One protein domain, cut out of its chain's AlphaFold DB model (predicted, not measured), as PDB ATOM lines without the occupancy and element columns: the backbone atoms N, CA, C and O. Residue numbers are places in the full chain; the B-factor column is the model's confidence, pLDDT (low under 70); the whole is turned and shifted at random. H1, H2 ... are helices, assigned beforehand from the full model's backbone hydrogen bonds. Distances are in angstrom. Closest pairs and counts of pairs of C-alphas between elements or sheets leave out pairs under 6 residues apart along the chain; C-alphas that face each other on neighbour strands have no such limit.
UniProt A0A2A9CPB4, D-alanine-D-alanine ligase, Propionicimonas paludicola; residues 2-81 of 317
ATOM      1  N   GLU A   2      15.297  41.081 125.199       86.44
ATOM      2  CA  GLU A   2      14.119  40.228 125.441       86.44
ATOM      3  C   GLU A   2      12.955  40.533 124.496       86.44
ATOM      4  O   GLU A   2      12.386  39.613 123.927       86.44
ATOM      5  N   ALA A   3      12.694  41.813 124.219       86.69
ATOM      6  CA  ALA A   3      11.641  42.215 123.287       86.69
ATOM      7  C   ALA A   3      11.887  41.755 121.829       86.69
ATOM      8  O   ALA A   3      10.950  41.467 121.099       86.69
ATOM      9  N   PHE A   4      13.144  41.613 121.393       89.50
ATOM     10  CA  PHE A   4      13.435  41.006 120.086       89.50
ATOM     11  C   PHE A   4      13.311  39.473 120.132       89.50
ATOM     12  O   PHE A   4      12.902  38.849 119.155       89.50
ATOM     13  N   ARG A   5      13.613  38.843 121.273       92.62
ATOM     14  CA  ARG A   5      13.399  37.398 121.454       92.62
ATOM     15  C   ARG A   5      11.909  37.048 121.496       92.62
ATOM     16  O   ARG A   5      11.532  36.022 120.938       92.62
ATOM     17  N   SER A   6      11.061  37.900 122.080       91.81
ATOM     18  CA  SER A   6       9.609  37.668 122.155       91.81
ATOM     19  C   SER A   6       8.929  37.653 120.783       91.81
ATOM     20  O   SER A   6       7.915  36.982 120.612       91.81
ATOM     21  N   ILE A   7       9.518  38.298 119.768       93.00
ATOM     22  CA  ILE A   7       9.034  38.231 118.379       93.00
ATOM     23  C   ILE A   7       9.603  37.045 117.582       93.00
ATOM     24  O   ILE A   7       9.344  36.927 116.382       93.00
ATOM     25  N   GLY A   8      10.343  36.145 118.239       90.25
ATOM     26  CA  GLY A   8      10.896  34.925 117.647       90.25
ATOM     27  C   GLY A   8      12.263  35.098 116.978       90.25
ATOM     28  O   GLY A   8      12.704  34.195 116.266       90.25
ATOM     29  N   ALA A   9      12.948  36.230 117.180       90.06
ATOM     30  CA  ALA A   9      14.293  36.422 116.649       90.06
ATOM     31  C   ALA A   9      15.343  35.686 117.498       90.06
ATOM     32  O   ALA A   9      15.303  35.695 118.731       90.06
ATOM     33  N   TYR A  10      16.342  35.101 116.833       91.00
ATOM     34  CA  TYR A  10      17.610  34.788 117.488       91.00
ATOM     35  C   TYR A  10      18.361  36.103 117.712       91.00
ATOM     36  O   TYR A  10      18.588  36.845 116.758       91.00
ATOM     37  N   VAL A  11      18.726  36.390 118.962       93.19
ATOM     38  CA  VAL A  11      19.343  37.664 119.348       93.19
ATOM     39  C   VAL A  11      20.654  37.404 120.065       93.19
ATOM     40  O   VAL A  11      20.664  36.824 121.158       93.19
ATOM     41  N   GLU A  12      21.722  37.905 119.459       92.94
ATOM     42  CA  GLU A  12      23.044  38.049 120.053       92.94
ATOM     43  C   GLU A  12      23.286  39.535 120.349       92.94
ATOM     44  O   GLU A  12      22.924  40.393 119.542       92.94
ATOM     45  N   LEU A  13      23.825  39.838 121.530       92.38
ATOM     46  CA  LEU A  13      24.189  41.194 121.930       92.38
ATOM     47  C   LEU A  13      25.695  41.360 121.787       92.38
ATOM     48  O   LEU A  13      26.436  40.475 122.193       92.38
ATOM     49  N   PHE A  14      26.095  42.515 121.267       91.69
ATOM     50  CA  PHE A  14      27.475  42.977 121.249       91.69
ATOM     51  C   PHE A  14      27.591  44.199 122.150       91.69
ATOM     52  O   PHE A  14      26.874  45.187 121.952       91.69
ATOM     53  N   GLU A  15      28.480  44.140 123.130       88.69
ATOM     54  CA  GLU A  15      28.782  45.249 124.027       88.69
ATOM     55  C   GLU A  15      29.811  46.173 123.359       88.69
ATOM     56  O   GLU A  15      31.012  46.155 123.627       88.69
ATOM     57  N   GLY A  16      29.304  46.993 122.437       85.69
ATOM     58  CA  GLY A  16      30.076  47.996 121.707       85.69
ATOM     59  C   GLY A  16      30.542  47.554 120.320       85.69
ATOM     60  O   GLY A  16      30.396  46.407 119.891       85.69
ATOM     61  N   GLU A  17      31.119  48.503 119.587       88.38
ATOM     62  CA  GLU A  17      31.459  48.334 118.174       88.38
ATOM     63  C   GLU A  17      32.580  47.306 117.973       88.38
ATOM     64  O   GLU A  17      32.561  46.545 117.007       88.38
ATOM     65  N   ARG A  18      33.551  47.243 118.897       88.75
ATOM     66  CA  ARG A  18      34.722  46.352 118.787       88.75
ATOM     67  C   ARG A  18      34.339  44.876 118.788       88.75
ATOM     68  O   ARG A  18      34.912  44.108 118.018       88.75
ATOM     69  N   GLU A  19      33.390  44.484 119.633       92.25
ATOM     70  CA  GLU A  19      32.952  43.092 119.728       92.25
ATOM     71  C   GLU A  19      32.229  42.660 118.445       92.25
ATOM     72  O   GLU A  19      32.554  41.620 117.866       92.25
ATOM     73  N   PHE A  20      31.328  43.511 117.942       93.06
ATOM     74  CA  PHE A  20      30.644  43.291 116.668       93.06
ATOM     75  C   PHE A  20      31.635  43.180 115.499       93.06
ATOM     76  O   PHE A  20      31.563  42.236 114.708       93.06
ATOM     77  N   ILE A  21      32.609  44.093 115.421       93.31
ATOM     78  CA  ILE A  21      33.644  44.081 114.379       93.31
ATOM     79  C   ILE A  21      34.483  42.803 114.456       93.31
ATOM     80  O   ILE A  21      34.711  42.164 113.432       93.31
ATOM     81  N   GLY A  22      34.910  42.385 115.651       94.75
ATOM     82  CA  GLY A  22      35.663  41.139 115.829       94.75
ATOM     83  C   GLY A  22      34.863  39.899 115.406       94.75
ATOM     84  O   GLY A  22      35.393  38.989 114.758       94.75
ATOM     85  N   ALA A  23      33.565  39.872 115.710       94.81
ATOM     86  CA  ALA A  23      32.664  38.800 115.295       94.81
ATOM     87  C   ALA A  23      32.463  38.745 113.769       94.81
ATOM     88  O   ALA A  23      32.419  37.652 113.194       94.81
ATOM     89  N   ALA A  24      32.363  39.901 113.108       93.31
ATOM     90  CA  ALA A  24      32.291  39.988 111.651       93.31
ATOM     91  C   ALA A  24      33.616  39.550 111.002       93.31
ATOM     92  O   ALA A  24      33.630  38.652 110.158       93.31
ATOM     93  N   ALA A  25      34.738  40.110 111.463       95.00
ATOM     94  CA  ALA A  25      36.070  39.878 110.908       95.00
ATOM     95  C   ALA A  25      36.556  38.430 111.041       95.00
ATOM     96  O   ALA A  25      37.232  37.922 110.151       95.00
ATOM     97  N   SER A  26      36.172  37.736 112.114       95.75
ATOM     98  CA  SER A  26      36.475  36.308 112.295       95.75
ATOM     99  C   SER A  26      35.655  35.374 111.392       95.75
ATOM    100  O   SER A  26      35.847  34.161 111.431       95.75
ATOM    101  N   GLY A  27      34.704  35.900 110.609       91.50
ATOM    102  CA  GLY A  27      33.788  35.103 109.787       91.50
ATOM    103  C   GLY A  27      32.686  34.394 110.585       91.50
ATOM    104  O   GLY A  27      31.829  33.732 109.997       91.50
ATOM    105  N   ARG A  28      32.655  34.556 111.915       93.88
ATOM    106  CA  ARG A  28      31.686  33.904 112.807       93.88
ATOM    107  C   ARG A  28      30.249  34.313 112.499       93.88
ATOM    108  O   ARG A  28      29.367  33.462 112.443       93.88
ATOM    109  N   LEU A  29      29.999  35.601 112.263       91.31
ATOM    110  CA  LEU A  29      28.657  36.058 111.879       91.31
ATOM    111  C   LEU A  29      28.258  35.524 110.500       91.31
ATOM    112  O   LEU A  29      27.100  35.167 110.277       91.31
ATOM    113  N   GLY A  30      29.222  35.397 109.587       86.38
ATOM    114  CA  GLY A  30      29.043  34.773 108.277       86.38
ATOM    115  C   GLY A  30      28.639  33.298 108.366       86.38
ATOM    116  O   GLY A  30      27.732  32.879 107.646       86.38
ATOM    117  N   SER A  31      29.215  32.535 109.300       88.31
ATOM    118  CA  SER A  31      28.977  31.089 109.438       88.31
ATOM    119  C   SER A  31      27.639  30.711 110.087       88.31
ATOM    120  O   SER A  31      27.201  29.562 109.959       88.31
ATOM    121  N   LEU A  32      26.950  31.663 110.733       89.12
ATOM    122  CA  LEU A  32      25.609  31.446 111.277       89.12
ATOM    123  C   LEU A  32      24.651  30.970 110.174       89.12
ATOM    124  O   LEU A  32      24.417  31.684 109.194       89.12
ATOM    125  N   GLN A  33      24.051  29.793 110.379       87.88
ATOM    126  CA  GLN A  33      23.062  29.166 109.491       87.88
ATOM    127  C   GLN A  33      21.693  29.860 109.607       87.88
ATOM    128  O   GLN A  33      20.690  29.273 110.016       87.88
ATOM    129  N   ARG A  34      21.662  31.161 109.311       87.00
ATOM    130  CA  ARG A  34      20.474  32.017 109.350       87.00
ATOM    131  C   ARG A  34      20.340  32.738 108.017       87.00
ATOM    132  O   ARG A  34      21.280  33.388 107.570       87.00
ATOM    133  N   ARG A  35      19.155  32.632 107.409       83.38
ATOM    134  CA  ARG A  35      18.845  33.237 106.102       83.38
ATOM    135  C   ARG A  35      18.927  34.764 106.124       83.38
ATOM    136  O   ARG A  35      19.321  35.355 105.130       83.38
ATOM    137  N   MET A  36      18.529  35.384 107.232       87.50
ATOM    138  CA  MET A  36      18.580  36.829 107.423       87.50
ATOM    139  C   MET A  36      19.410  37.155 108.653       87.50
ATOM    140  O   MET A  36      19.264  36.509 109.693       87.50
ATOM    141  N   LYS A  37      20.258  38.168 108.515       91.56
ATOM    142  CA  LYS A  37      21.093  38.717 109.579       91.56
ATOM    143  C   LYS A  37      20.866  40.218 109.554       91.56
ATOM    144  O   LYS A  37      21.211  40.866 108.570       91.56
ATOM    145  N   VAL A  38      20.208  40.718 110.593       92.69
ATOM    146  CA  VAL A  38      19.873  42.132 110.749       92.69
ATOM    147  C   VAL A  38      20.635  42.653 111.954       92.69
ATOM    148  O   VAL A  38      20.588  42.054 113.030       92.69
ATOM    149  N   VAL A  39      21.337  43.758 111.761       93.19
ATOM    150  CA  VAL A  39      22.078  44.468 112.794       93.19
ATOM    151  C   VAL A  39      21.258  45.679 113.207       93.19
ATOM    152  O   VAL A  39      20.866  46.484 112.368       93.19
ATOM    153  N   TYR A  40      21.013  45.823 114.504       91.94
ATOM    154  CA  TYR A  40      20.461  47.045 115.075       91.94
ATOM    155  C   TYR A  40      21.530  47.705 115.942       91.94
ATOM    156  O   TYR A  40      21.984  47.129 116.933       91.94
ATOM    157  N   ASN A  41      21.933  48.912 115.564       90.75
ATOM    158  CA  ASN A  41      22.850  49.743 116.318       90.75
ATOM    159  C   ASN A  41      22.077  50.562 117.365       90.75
ATOM    160  O   ASN A  41      21.522  51.619 117.068       90.75
ATOM    161  N   GLY A  42      22.059  50.060 118.600       85.62
ATOM    162  CA  GLY A  42      21.502  50.753 119.766       85.62
ATOM    163  C   GLY A  42      22.534  51.533 120.586       85.62
ATOM    164  O   GLY A  42      22.253  51.871 121.732       85.62
ATOM    165  N   ILE A  43      23.740  51.749 120.056       82.12
ATOM    166  CA  ILE A  43      24.836  52.380 120.792       82.12
ATOM    167  C   ILE A  43      24.593  53.892 120.883       82.12
ATOM    168  O   ILE A  43      24.579  54.605 119.875       82.12
ATOM    169  N   GLU A  44      24.423  54.387 122.110       73.88
ATOM    170  CA  GLU A  44      24.268  55.821 122.396       73.88
ATOM    171  C   GLU A  44      25.556  56.495 122.901       73.88
ATOM    172  O   GLU A  44      25.684  57.711 122.781       73.88
ATOM    173  N   GLY A  45      26.539  55.728 123.390       61.41
ATOM    174  CA  GLY A  45      27.865  56.217 123.796       61.41
ATOM    175  C   GLY A  45      28.986  55.358 123.209       61.41
ATOM    176  O   GLY A  45      28.775  54.178 122.968       61.41
ATOM    177  N   SER A  46      30.170  55.927 122.965       51.16
ATOM    178  CA  SER A  46      31.323  55.172 122.441       51.16
ATOM    179  C   SER A  46      32.340  54.850 123.541       51.16
ATOM    180  O   SER A  46      32.495  55.613 124.491       51.16
ATOM    181  N   ILE A  47      33.058  53.733 123.381       46.16
ATOM    182  CA  ILE A  47      34.169  53.304 124.255       46.16
ATOM    183  C   ILE A  47      35.460  54.092 123.934       46.16
ATOM    184  O   ILE A  47      36.409  54.095 124.716       46.16
ATOM    185  N   ALA A  48      35.534  54.764 122.779       43.53
ATOM    186  CA  ALA A  48      36.666  55.631 122.463       43.53
ATOM    187  C   ALA A  48      36.608  56.921 123.295       43.53
ATOM    188  O   ALA A  48      35.534  57.478 123.508       43.53
ATOM    189  N   HIS A  49      37.776  57.432 123.693       44.72
ATOM    190  CA  HIS A  49      37.953  58.689 124.433       44.72
ATOM    191  C   HIS A  49      37.366  59.947 123.736       44.72
ATOM    192  O   HIS A  49      37.372  61.014 124.338       44.72
ATOM    193  N   ASP A  50      36.771  59.803 122.543       47.88
ATOM    194  CA  ASP A  50      36.136  60.840 121.718       47.88
ATOM    195  C   ASP A  50      34.626  60.570 121.498       47.88
ATOM    196  O   ASP A  50      34.118  60.568 120.374       47.88
ATOM    197  N   ALA A  51      33.872  60.308 122.571       55.75
ATOM    198  CA  ALA A  51      32.486  59.801 122.542       55.75
ATOM    199  C   ALA A  51      31.430  60.667 121.805       55.75
ATOM    200  O   ALA A  51      30.285  60.232 121.639       55.75
ATOM    201  N   PHE A  52      31.808  61.853 121.324       67.06
ATOM    202  CA  PHE A  52      30.933  62.862 120.730       67.06
ATOM    203  C   PHE A  52      31.211  63.116 119.238       67.06
ATOM    204  O   PHE A  52      30.801  64.136 118.707       67.06
ATOM    205  N   MET A  53      31.915  62.234 118.522       76.19
ATOM    206  CA  MET A  53      32.203  62.460 117.096       76.19
ATOM    207  C   MET A  53      30.983  62.232 116.177       76.19
ATOM    208  O   MET A  53      30.198  61.305 116.408       76.19
ATOM    209  N   PRO A  54      30.856  62.985 115.062       78.12
ATOM    210  CA  PRO A  54      29.723  62.872 114.134       78.12
ATOM    211  C   PRO A  54      29.582  61.472 113.510       78.12
ATOM    212  O   PRO A  54      28.470  60.997 113.301       78.12
ATOM    213  N   GLY A  55      30.693  60.764 113.275       83.19
ATOM    214  CA  GLY A  55      30.699  59.435 112.648       83.19
ATOM    215  C   GLY A  55      30.386  58.256 113.577       83.19
ATOM    216  O   GLY A  55      30.352  57.120 113.112       83.19
ATOM    217  N   ARG A  56      30.152  58.467 114.880       80.69
ATOM    218  CA  ARG A  56      30.080  57.351 115.848       80.69
ATOM    219  C   ARG A  56      28.970  56.330 115.557       80.69
ATOM    220  O   ARG A  56      29.165  55.138 115.743       80.69
ATOM    221  N   LYS A  57      27.819  56.776 115.030       86.88
ATOM    222  CA  LYS A  57      26.716  55.872 114.638       86.88
ATOM    223  C   LYS A  57      26.901  55.232 113.262       86.88
ATOM    224  O   LYS A  57      26.150  54.321 112.935       86.88
ATOM    225  N   ALA A  58      27.899  55.664 112.493       90.88
ATOM    226  CA  ALA A  58      28.147  55.196 111.135       90.88
ATOM    227  C   ALA A  58      28.970  53.902 111.071       90.88
ATOM    228  O   ALA A  58      28.874  53.171 110.089       90.88
ATOM    229  N   LEU A  59      29.756  53.591 112.111       90.69
ATOM    230  CA  LEU A  59      30.696  52.468 112.078       90.69
ATOM    231  C   LEU A  59      29.997  51.108 111.958       90.69
ATOM    232  O   LEU A  59      30.374  50.295 111.119       90.69
ATOM    233  N   VAL A  60      28.963  50.864 112.768       92.38
ATOM    234  CA  VAL A  60      28.213  49.600 112.728       92.38
ATOM    235  C   VAL A  60      27.492  49.414 111.382       92.38
ATOM    236  O   VAL A  60      27.692  48.359 110.785       92.38
ATOM    237  N   PRO A  61      26.741  50.400 110.843       92.62
ATOM    238  CA  PRO A  61      26.185  50.312 109.492       92.62
ATOM    239  C   PRO A  61      27.240  50.086 108.401       92.62
ATOM    240  O   PRO A  61      27.023  49.256 107.527       92.62
ATOM    241  N   ALA A  62      28.393  50.763 108.464       93.38
ATOM    242  CA  ALA A  62      29.463  50.597 107.473       93.38
ATOM    243  C   ALA A  62      30.028  49.169 107.458       93.38
ATOM    244  O   ALA A  62      30.287  48.596 106.402       93.38
ATOM    245  N   VAL A  63      30.218  48.585 108.643       93.50
ATOM    246  CA  VAL A  63      30.692  47.202 108.784       93.50
ATOM    247  C   VAL A  63      29.590  46.210 108.419       93.50
ATOM    248  O   VAL A  63      29.871  45.194 107.799       93.50
ATOM    249  N   ALA A  64      28.331  46.482 108.763       92.62
ATOM    250  CA  ALA A  64      27.218  45.637 108.342       92.62
ATOM    251  C   ALA A  64      27.154  45.544 106.809       92.62
ATOM    252  O   ALA A  64      27.127  44.436 106.274       92.62
ATOM    253  N   ASP A  65      27.238  46.684 106.121       90.62
ATOM    254  CA  ASP A  65      27.221  46.762 104.659       90.62
ATOM    255  C   ASP A  65      28.398  46.005 104.017       90.62
ATOM    256  O   ASP A  65      28.191  45.168 103.138       90.62
ATOM    257  N   SER A  66      29.627  46.179 104.526       92.62
ATOM    258  CA  SER A  66      30.813  45.516 103.954       92.62
ATOM    259  C   SER A  66      30.793  43.984 104.051       92.62
ATOM    260  O   SER A  66      31.440  43.307 103.249       92.62
ATOM    261  N   TYR A  67      30.025  43.430 104.995       91.12
ATOM    262  CA  TYR A  67      29.812  41.989 105.159       91.12
ATOM    263  C   TYR A  67      28.445  41.508 104.634       91.12
ATOM    264  O   TYR A  67      28.111  40.328 104.786       91.12
ATOM    265  N   GLY A  68      27.651  42.386 104.006       88.88
ATOM    266  CA  GLY A  68      26.338  42.055 103.444       88.88
ATOM    267  C   GLY A  68      25.259  41.755 104.491       88.88
ATOM    268  O   GLY A  68      24.317  41.006 104.214       88.88
ATOM    269  N   PHE A  69      25.397  42.285 105.706       91.44
ATOM    270  CA  PHE A  69      24.353  42.237 106.729       91.44
ATOM    271  C   PHE A  69      23.364  43.385 106.533       91.44
ATOM    272  O   PHE A  69      23.744  44.506 106.209       91.44
ATOM    273  N   LEU A  70      22.085  43.117 106.790       91.31
ATOM    274  CA  LEU A  70      21.066  44.163 106.808       91.31
ATOM    275  C   LEU A  70      21.238  45.026 108.057       91.31
ATOM    276  O   LEU A  70      21.628  44.513 109.109       91.31
ATOM    277  N   CYS A  71      20.890  46.308 107.975       91.19
ATOM    278  CA  CYS A  71      20.901  47.210 109.121       91.19
ATOM    279  C   CYS A  71      19.506  47.795 109.354       91.19
ATOM    280  O   CYS A  71      18.881  48.303 108.434       91.19
ATOM    281  N   ALA A  72      19.017  47.727 110.594       91.62
ATOM    282  CA  ALA A  72      17.746  48.326 111.015       91.62
ATOM    283  C   ALA A  72      17.869  49.816 111.386       91.62
ATOM    284  O   ALA A  72      16.967  50.393 111.990       91.62
ATOM    285  N   ASN A  73      18.999  50.423 111.040       90.06
ATOM    286  CA  ASN A  73      19.260  51.853 111.078       90.06
ATOM    287  C   ASN A  73      19.513  52.331 109.645       90.06
ATOM    288  O   ASN A  73      19.663  51.518 108.736       90.06
ATOM    289  N   SER A  74      19.644  53.641 109.456       91.88
ATOM    290  CA  SER A  74      20.106  54.180 108.177       91.88
ATOM    291  C   SER A  74      21.559  53.784 107.870       91.88
ATOM    292  O   SER A  74      22.316  53.375 108.756       91.88
ATOM    293  N   ASN A  75      21.969  53.939 106.609       91.50
ATOM    294  CA  ASN A  75      23.340  53.658 106.178       91.50
ATOM    295  C   ASN A  75      24.383  54.557 106.889       91.50
ATOM    296  O   ASN A  75      24.053  55.517 107.593       91.50
ATOM    297  N   ALA A  76      25.669  54.248 106.699       93.00
ATOM    298  CA  ALA A  76      26.768  54.945 107.369       93.00
ATOM    299  C   ALA A  76      26.802  56.458 107.081       93.00
ATOM    300  O   ALA A  76      27.012  57.252 108.002       93.00
ATOM    301  N   TYR A  77      26.570  56.856 105.827       93.94
ATOM    302  CA  TYR A  77      26.543  58.260 105.419       93.94
ATOM    303  C   TYR A  77      25.402  59.010 106.113       93.94
ATOM    304  O   TYR A  77      25.649  59.994 106.812       93.94
ATOM    305  N   ALA A  78      24.183  58.490 105.999       94.44
ATOM    306  CA  ALA A  78      22.981  59.059 106.593       94.44
ATOM    307  C   ALA A  78      23.088  59.158 108.121       94.44
ATOM    308  O   ALA A  78      22.739  60.180 108.712       94.44
ATOM    309  N   CYS A  79      23.659  58.137 108.768       93.00
ATOM    310  CA  CYS A  79      23.944  58.167 110.200       93.00
ATOM    311  C   CYS A  79      24.912  59.297 110.575       93.00
ATOM    312  O   CYS A  79      24.659  60.004 111.546       93.00
ATOM    313  N   ALA A  80      26.010  59.483 109.834       92.88
ATOM    314  CA  ALA A  80      26.975  60.547 110.114       92.88
ATOM    315  C   ALA A  80      26.397  61.946 109.839       92.88
ATOM    316  O   ALA A  80      26.573  62.861 110.649       92.88
ATOM    317  N   LEU A  81      25.677  62.108 108.724       94.88
ATOM    318  CA  LEU A  81      25.028  63.360 108.343       94.88
ATOM    319  C   LEU A  81      23.948  63.756 109.354       94.88
ATOM    320  O   LEU A  81      23.988  64.862 109.892       94.88
TER     321      LEU A  81
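What this domain is: This is residues 2 to 81 of the 317 residues of the protein "D-alanine-D-alanine ligase" of Propionicimonas paludicola (UniProt A0A2A9CPB4). Two short helices, H2 and H4, lie side by side near the middle of a body made largely of loops, and H5 folds back beside H4 as a helical hairpin. H1 lies away from the other helices at the far end of its link, H3 is a single short turn just after H2, and a long loop, residues 32 to 58, runs between H3 and H4. The printed part has 80 residues with five named helices, H1 to H5 in order along the chain, and no named strand; the class is all helix, though these helices hold 32 of the 80 residues. The whole is compact, with a radius of gyration of the C-alphas of 12.8 A, and its C-alphas span 35 by 27 by 22 A.

Where its parts are: H1 is residues 2 to 6, beginning at C-alpha 2 at (14.119, 40.228, 125.441). H2, residues 17 to 25, is the longest helix by residues and measures 12.1 A from first to last C-alpha; its C-alpha 17 is at (31.459, 48.334, 118.174). H3 is residues 28 to 31. H4, residues 59 to 66, measures 10.7 A. H5, residues 76 to 81, measures 8.6 A and ends at C-alpha 81 at (25.028, 63.360, 108.343).

How they stand to each other: H1 is apart from H2, H3, H4 and H5. H2 and H3 are close but not clearly touching; their closest C-alphas, those of Ala 23 and Leu 29, are 5.9 A apart. H2 and H4 touch, with the C-alphas of Glu 17 and Val 60 closest at 6.5 A, and they run the same way at a shallow tilt of 14 degrees. H3 is apart from H4 and from H5. H4 and H5 touch as a hairpin, the closest C-alphas being those of Ala 62 and Ala 76, 5.1 A apart. They run opposite ways at a steep tilt of 36 degrees, only just past shallow. H2 and H5 are apart. Outside the helices, residues 38 to 39 pair with residues 70 to 71, parallel. Every pair of O i and N i+4 is within hydrogen-bond range in H1, H2, H4 and H5, and H3 is too short for such a pair.

The domain as a whole: The C-alphas farthest apart are those of Arg 35 and His 49, 36.7 A. The printed part has no cut. The link from H2 to H3 is tight, those from H1 to H2 and from H4 to H5 are short, and that from H3 to H4, with 27 residues, is long. The mean pLDDT of the printed part is 86.3, and residues 45 to 52 are under 70.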